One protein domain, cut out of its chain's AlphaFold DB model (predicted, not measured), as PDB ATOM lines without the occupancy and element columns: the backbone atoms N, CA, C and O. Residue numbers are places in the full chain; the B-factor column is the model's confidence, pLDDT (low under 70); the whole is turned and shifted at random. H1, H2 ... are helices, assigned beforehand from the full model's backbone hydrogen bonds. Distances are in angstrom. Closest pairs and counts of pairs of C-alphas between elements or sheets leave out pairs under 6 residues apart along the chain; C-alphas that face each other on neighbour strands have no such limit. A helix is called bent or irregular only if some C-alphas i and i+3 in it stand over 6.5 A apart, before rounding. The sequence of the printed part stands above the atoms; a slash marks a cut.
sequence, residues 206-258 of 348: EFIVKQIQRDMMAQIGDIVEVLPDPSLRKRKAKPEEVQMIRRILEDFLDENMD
ATOM      1  N   GLU A 206      -9.753  22.351 -20.323       61.78
ATOM      2  CA  GLU A 206      -9.478  22.912 -21.658       61.78
ATOM      3  C   GLU A 206     -10.250  24.206 -21.927       61.78
ATOM      4  O   GLU A 206      -9.766  25.082 -22.641       61.78
ATOM      5  N   PHE A 207     -11.450  24.339 -21.356       63.06
ATOM      6  CA  PHE A 207     -12.255  25.546 -21.503       63.06
ATOM      7  C   PHE A 207     -11.645  26.713 -20.723       63.06
ATOM      8  O   PHE A 207     -11.535  27.809 -21.265       63.06
ATOM      9  N   ILE A 208     -11.188  26.466 -19.493       66.44
ATOM     10  CA  ILE A 208     -10.480  27.452 -18.672       66.44
ATOM     11  C   ILE A 208      -9.172  27.859 -19.357       66.44
ATOM     12  O   ILE A 208      -8.916  29.049 -19.497       66.44
ATOM     13  N   VAL A 209      -8.391  26.908 -19.872       71.12
ATOM     14  CA  VAL A 209      -7.141  27.205 -20.590       71.12
ATOM     15  C   VAL A 209      -7.410  28.018 -21.860       71.12
ATOM     16  O   VAL A 209      -6.743  29.023 -22.088       71.12
ATOM     17  N   LYS A 210      -8.425  27.657 -22.657       71.44
ATOM     18  CA  LYS A 210      -8.822  28.430 -23.848       71.44
ATOM     19  C   LYS A 210      -9.331  29.826 -23.499       71.44
ATOM     20  O   LYS A 210      -9.119  30.754 -24.276       71.44
ATOM     21  N   GLN A 211     -10.011  29.977 -22.365       75.38
ATOM     22  CA  GLN A 211     -10.498  31.269 -21.900       75.38
ATOM     23  C   GLN A 211      -9.344  32.153 -21.420       75.38
ATOM     24  O   GLN A 211      -9.210  33.268 -21.906       75.38
ATOM     25  N   ILE A 212      -8.450  31.622 -20.580       75.75
ATOM     26  CA  ILE A 212      -7.246  32.325 -20.116       75.75
ATOM     27  C   ILE A 212      -6.366  32.724 -21.303       75.75
ATOM     28  O   ILE A 212      -5.908  33.858 -21.373       75.75
ATOM     29  N   GLN A 213      -6.175  31.832 -22.276       74.31
ATOM     30  CA  GLN A 213      -5.408  32.137 -23.482       74.31
ATOM     31  C   GLN A 213      -6.043  33.279 -24.288       74.31
ATOM     32  O   GLN A 213      -5.329  34.138 -24.800       74.31
ATOM     33  N   ARG A 214      -7.376  33.309 -24.401       79.00
ATOM     34  CA  ARG A 214      -8.091  34.388 -25.094       79.00
ATOM     35  C   ARG A 214      -7.944  35.718 -24.354       79.00
ATOM     36  O   ARG A 214      -7.659  36.724 -24.996       79.00
ATOM     37  N   ASP A 215      -8.076  35.698 -23.034       79.38
ATOM     38  CA  ASP A 215      -7.994  36.893 -22.192       79.38
ATOM     39  C   ASP A 215      -6.562  37.459 -22.165       79.38
ATOM     40  O   ASP A 215      -6.371  38.666 -22.302       79.38
ATOM     41  N   MET A 216      -5.538  36.599 -22.115       72.31
ATOM     42  CA  MET A 216      -4.131  37.007 -22.232       72.31
ATOM     43  C   MET A 216      -3.811  37.605 -23.606       72.31
ATOM     44  O   MET A 216      -3.139  38.629 -23.693       72.31
ATOM     45  N   MET A 217      -4.301  37.000 -24.692       72.94
ATOM     46  CA  MET A 217      -4.063  37.521 -26.044       72.94
ATOM     47  C   MET A 217      -4.776  38.859 -26.284       72.94
ATOM     48  O   MET A 217      -4.255  39.687 -27.027       72.94
ATOM     49  N   ALA A 218      -5.921  39.097 -25.633       75.75
ATOM     50  CA  ALA A 218      -6.599  40.393 -25.650       75.75
ATOM     51  C   ALA A 218      -5.782  41.468 -24.914       75.75
ATOM     52  O   ALA A 218      -5.509  42.517 -25.487       75.75
ATOM     53  N   GLN A 219      -5.286  41.168 -23.708       75.50
ATOM     54  CA  GLN A 219      -4.432  42.091 -22.946       75.50
ATOM     55  C   GLN A 219      -3.128  42.430 -23.678       75.50
ATOM     56  O   GLN A 219      -2.696  43.580 -23.686       75.50
ATOM     57  N   ILE A 220      -2.501  41.443 -24.326       70.31
ATOM     58  CA  ILE A 220      -1.319  41.680 -25.164       70.31
ATOM     59  C   ILE A 220      -1.680  42.578 -26.354       70.31
ATOM     60  O   ILE A 220      -0.896  43.458 -26.698       70.31
ATOM     61  N   GLY A 221      -2.855  42.390 -26.960       69.62
ATOM     62  CA  GLY A 221      -3.371  43.262 -28.017       69.62
ATOM     63  C   GLY A 221      -3.462  44.720 -27.569       69.62
ATOM     64  O   GLY A 221      -2.884  45.587 -28.221       69.62
ATOM     65  N   ASP A 222      -4.082  44.968 -26.416       73.38
ATOM     66  CA  ASP A 222      -4.242  46.311 -25.850       73.38
ATOM     67  C   ASP A 222      -2.884  46.970 -25.544       73.38
ATOM     68  O   ASP A 222      -2.664  48.144 -25.836       73.38
ATOM     69  N   ILE A 223      -1.919  46.202 -25.024       64.94
ATOM     70  CA  ILE A 223      -0.556  46.690 -24.754       64.94
ATOM     71  C   ILE A 223       0.193  47.002 -26.059       64.94
ATOM     72  O   ILE A 223       0.900  48.006 -26.148       64.94
ATOM     73  N   VAL A 224       0.028  46.173 -27.093       60.31
ATOM     74  CA  VAL A 224       0.625  46.397 -28.419       60.31
ATOM     75  C   VAL A 224       0.000  47.610 -29.118       60.31
ATOM     76  O   VAL A 224       0.669  48.269 -29.917       60.31
ATOM     77  N   GLU A 225      -1.254  47.946 -28.818       63.78
ATOM     78  CA  GLU A 225      -1.919  49.132 -29.359       63.78
ATOM     79  C   GLU A 225      -1.412  50.447 -28.762       63.78
ATOM     80  O   GLU A 225      -1.358  51.441 -29.487       63.78
ATOM     81  N   VAL A 226      -0.986  50.439 -27.497       66.56
ATOM     82  CA  VAL A 226      -0.462  51.613 -26.771       66.56
ATOM     83  C   VAL A 226       1.000  51.930 -27.134       66.56
ATOM     84  O   VAL A 226       1.513  52.995 -26.786       66.56
ATOM     85  N   LEU A 227       1.689  51.056 -27.878       59.38
ATOM     86  CA  LEU A 227       3.058  51.325 -28.325       59.38
ATOM     87  C   LEU A 227       3.107  52.524 -29.301       59.38
ATOM     88  O   LEU A 227       2.347  52.561 -30.271       59.38
ATOM     89  N   PRO A 228       4.034  53.481 -29.098       57.41
ATOM     90  CA  PRO A 228       4.046  54.774 -29.792       57.41
ATOM     91  C   PRO A 228       4.382  54.715 -31.294       57.41
ATOM     92  O   PRO A 228       4.257  55.733 -31.970       57.41
ATOM     93  N   ASP A 229       4.757  53.550 -31.839       54.50
ATOM     94  CA  ASP A 229       5.127  53.392 -33.250       54.50
ATOM     95  C   ASP A 229       4.249  52.355 -33.987       54.50
ATOM     96  O   ASP A 229       4.462  51.142 -33.865       54.50
ATOM     97  N   PRO A 230       3.318  52.781 -34.869       56.00
ATOM     98  CA  PRO A 230       2.461  51.874 -35.644       56.00
ATOM     99  C   PRO A 230       3.228  51.033 -36.685       56.00
ATOM    100  O   PRO A 230       2.673  50.091 -37.258       56.00
ATOM    101  N   SER A 231       4.512  51.335 -36.921       55.22
ATOM    102  CA  SER A 231       5.398  50.617 -37.850       55.22
ATOM    103  C   SER A 231       6.040  49.346 -37.265       55.22
ATOM    104  O   SER A 231       6.476  48.477 -38.025       55.22
ATOM    105  N   LEU A 232       6.043  49.180 -35.935       56.22
ATOM    106  CA  LEU A 232       6.561  47.982 -35.257       56.22
ATOM    107  C   LEU A 232       5.597  46.789 -35.333       56.22
ATOM    108  O   LEU A 232       6.019  45.649 -35.164       56.22
ATOM    109  N   ARG A 233       4.327  47.020 -35.704       55.47
ATOM    110  CA  ARG A 233       3.279  45.985 -35.814       55.47
ATOM    111  C   ARG A 233       3.601  44.859 -36.814       55.47
ATOM    112  O   ARG A 233       2.941  43.825 -36.785       55.47
ATOM    113  N   LYS A 234       4.565  45.047 -37.732       56.09
ATOM    114  CA  LYS A 234       4.906  44.066 -38.790       56.09
ATOM    115  C   LYS A 234       6.392  43.972 -39.154       56.09
ATOM    116  O   LYS A 234       6.732  43.272 -40.111       56.09
ATOM    117  N   ARG A 235       7.300  44.640 -38.439       56.03
ATOM    118  CA  ARG A 235       8.733  44.466 -38.704       56.03
ATOM    119  C   ARG A 235       9.205  43.204 -37.999       56.03
ATOM    120  O   ARG A 235       9.429  43.204 -36.797       56.03
ATOM    121  N   LYS A 236       9.352  42.118 -38.768       56.97
ATOM    122  CA  LYS A 236      10.226  41.009 -38.372       56.97
ATOM    123  C   LYS A 236      11.572  41.643 -38.028       56.97
ATOM    124  O   LYS A 236      12.176  42.256 -38.908       56.97
ATOM    125  N   ALA A 237      11.965  41.573 -36.758       63.59
ATOM    126  CA  ALA A 237      13.263  42.055 -36.310       63.59
ATOM    127  C   ALA A 237      14.342  41.480 -37.233       63.59
ATOM    128  O   ALA A 237      14.237  40.324 -37.671       63.59
ATOM    129  N   LYS A 238      15.338  42.293 -37.592       73.94
ATOM    130  CA  LYS A 238      16.420  41.786 -38.435       73.94
ATOM    131  C   LYS A 238      17.100  40.639 -37.682       73.94
ATOM    132  O   LYS A 238      17.260  40.729 -36.464       73.94
ATOM    133  N   PRO A 239      17.514  39.563 -38.370       70.94
ATOM    134  CA  PRO A 239      18.151  38.425 -37.709       70.94
ATOM    135  C   PRO A 239      19.398  38.839 -36.908       70.94
ATOM    136  O   PRO A 239      19.696  38.223 -35.891       70.94
ATOM    137  N   GLU A 240      20.067  39.917 -37.318       73.94
ATOM    138  CA  GLU A 240      21.216  40.516 -36.630       73.94
ATOM    139  C   GLU A 240      20.847  41.133 -35.269       73.94
ATOM    140  O   GLU A 240      21.548  40.918 -34.285       73.94
ATOM    141  N   GLU A 241      19.714  41.835 -35.179       71.62
ATOM    142  CA  GLU A 241      19.232  42.451 -33.933       71.62
ATOM    143  C   GLU A 241      18.785  41.376 -32.934       71.62
ATOM    144  O   GLU A 241      19.074  41.462 -31.744       71.62
ATOM    145  N   VAL A 242      18.148  40.306 -33.424       71.94
ATOM    146  CA  VAL A 242      17.757  39.156 -32.594       71.94
ATOM    147  C   VAL A 242      18.986  38.414 -32.065       71.94
ATOM    148  O   VAL A 242      18.989  37.985 -30.915       71.94
ATOM    149  N   GLN A 243      20.039  38.267 -32.874       76.44
ATOM    150  CA  GLN A 243      21.300  37.662 -32.432       76.44
ATOM    151  C   GLN A 243      22.043  38.540 -31.425       76.44
ATOM    152  O   GLN A 243      22.595  38.015 -30.464       76.44
ATOM    153  N   MET A 244      22.028  39.862 -31.607       77.12
ATOM    154  CA  MET A 244      22.611  40.801 -30.651       77.12
ATOM    155  C   MET A 244      21.890  40.742 -29.303       77.12
ATOM    156  O   MET A 244      22.543  40.630 -28.272       77.12
ATOM    157  N   ILE A 245      20.555  40.744 -29.306       78.12
ATOM    158  CA  ILE A 245      19.758  40.635 -28.078       78.12
ATOM    159  C   ILE A 245      19.992  39.287 -27.397       78.12
ATOM    160  O   ILE A 245      20.131  39.262 -26.182       78.12
ATOM    161  N   ARG A 246      20.089  38.182 -28.152       78.25
ATOM    162  CA  ARG A 246      20.413  36.864 -27.582       78.25
ATOM    163  C   ARG A 246      21.756  36.853 -26.862       78.25
ATOM    164  O   ARG A 246      21.796  36.367 -25.746       78.25
ATOM    165  N   ARG A 247      22.800  37.442 -27.454       82.81
ATOM    166  CA  ARG A 247      24.119  37.544 -26.807       82.81
ATOM    167  C   ARG A 247      24.068  38.361 -25.525       82.81
ATOM    168  O   ARG A 247      24.545  37.901 -24.509       82.81
ATOM    169  N   ILE A 248      23.410  39.521 -25.556       86.56
ATOM    170  CA  ILE A 248      23.249  40.360 -24.359       86.56
ATOM    171  C   ILE A 248      22.496  39.605 -23.253       86.56
ATOM    172  O   ILE A 248      22.799  39.773 -22.079       86.56
ATOM    173  N   LEU A 249      21.505  38.786 -23.617       81.69
ATOM    174  CA  LEU A 249      20.735  37.989 -22.663       81.69
ATOM    175  C   LEU A 249      21.538  36.807 -22.107       81.69
ATOM    176  O   LEU A 249      21.402  36.511 -20.929       81.69
ATOM    177  N   GLU A 250      22.348  36.151 -22.940       83.88
ATOM    178  CA  GLU A 250      23.277  35.088 -22.535       83.88
ATOM    179  C   GLU A 250      24.338  35.647 -21.577       83.88
ATOM    180  O   GLU A 250      24.440  35.160 -20.457       83.88
ATOM    181  N   ASP A 251      25.002  36.749 -21.944       86.81
ATOM    182  CA  ASP A 251      25.993  37.425 -21.098       86.81
ATOM    183  C   ASP A 251      25.372  37.869 -19.757       86.81
ATOM    184  O   ASP A 251      25.950  37.670 -18.693       86.81
ATOM    185  N   PHE A 252      24.147  38.415 -19.779       83.81
ATOM    186  CA  PHE A 252      23.447  38.833 -18.562       83.81
ATOM    187  C   PHE A 252      23.028  37.653 -17.676       83.81
ATOM    188  O   PHE A 252      23.080  37.763 -16.451       83.81
ATOM    189  N   LEU A 253      22.572  36.544 -18.261       80.00
ATOM    190  CA  LEU A 253      22.217  35.346 -17.500       80.00
ATOM    191  C   LEU A 253      23.459  34.727 -16.866       80.00
ATOM    192  O   LEU A 253      23.405  34.400 -15.687       80.00
ATOM    193  N   ASP A 254      24.567  34.644 -17.598       80.38
ATOM    194  CA  ASP A 254      25.828  34.104 -17.090       80.38
ATOM    195  C   ASP A 254      26.399  34.975 -15.958       80.38
ATOM    196  O   ASP A 254      26.829  34.449 -14.934       80.38
ATOM    197  N   GLU A 255      26.328  36.305 -16.075       79.56
ATOM    198  CA  GLU A 255      26.781  37.234 -15.029       79.56
ATOM    199  C   GLU A 255      25.895  37.231 -13.769       79.56
ATOM    200  O   GLU A 255      26.377  37.538 -12.679       79.56
ATOM    201  N   ASN A 256      24.602  36.905 -13.893       72.94
ATOM    202  CA  ASN A 256      23.645  36.952 -12.777       72.94
ATOM    203  C   ASN A 256      23.216  35.571 -12.268       72.94
ATOM    204  O   ASN A 256      22.474  35.490 -11.289       72.94
ATOM    205  N   MET A 257      23.675  34.485 -12.887       62.91
ATOM    206  CA  MET A 257      23.348  33.126 -12.457       62.91
ATOM    207  C   MET A 257      23.854  32.835 -11.039       62.91
ATOM    208  O   MET A 257      23.138  32.196 -10.273       62.91
ATOM    209  N   ASP A 258      24.988  33.414 -10.643       62.81
ATOM    210  CA  ASP A 258      25.517  33.315  -9.274       62.81
ATOM    211  C   ASP A 258      24.675  34.093  -8.242       62.81
ATOM    212  O   ASP A 258      24.722  33.802  -7.050       62.81
TER     213      ASP A 258
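Overview. This is residues 206 to 258 of the 348 residues of an uncharacterized protein of Eumeta variegata (UniProt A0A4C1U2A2). Two helices of equal residue count, H1 and H2, form the arms of a wide, open V with a broad base, and a long loop, residues 226 to 238, makes that base. The middle between the arms is empty, and there is no shared core. The printed part has 53 residues, with two named helices in the order H1, H2 and no named strand; the class is all helix, with 40 residues in the helices. The whole is extended, with a radius of gyration of the C-alphas of 16.4 A, and flat, spanning 40 by 33 by 18 A.

Arrangement. H1, residues 206 to 225, comes first, and residues 206 to 223 of it stand free, with no C-alpha 8 or more residues away along the chain within 10 A. A long link of 13 residues, 226 to 238, joins it to H2, residues 239 to 258. Residues 226 to 231 of this link stand free, and so do residues 234 to 258, of which 239 to 258 belong to H2. H1 and H2 are apart, with no C-alpha of the one within 8 A of the other. In H1 every O i to N i+4 pair is within hydrogen-bond range; in H2 15 of 16 are.

Along the chain. H1 begins at C-alpha 206 (-9.478, 22.912, -21.658) and measures 28.4 A to C-alpha 225 (-1.919, 49.132, -29.359). H2 measures 29.8 A from C-alpha 239 to C-alpha 258 (25.517, 33.315, -9.274). H2 is irregular: C-alphas 255 and 258 are 7.1 A apart.

Size, cuts and confidence. The two C-alphas farthest apart, those of Phe 207 and Glu 255, are 41.3 A apart. The printed part has no cut. Its mean pLDDT is 70.3, and the model's confidence is under 70 at residues 206 to 208, 221, 223 to 237, and 257 to 258.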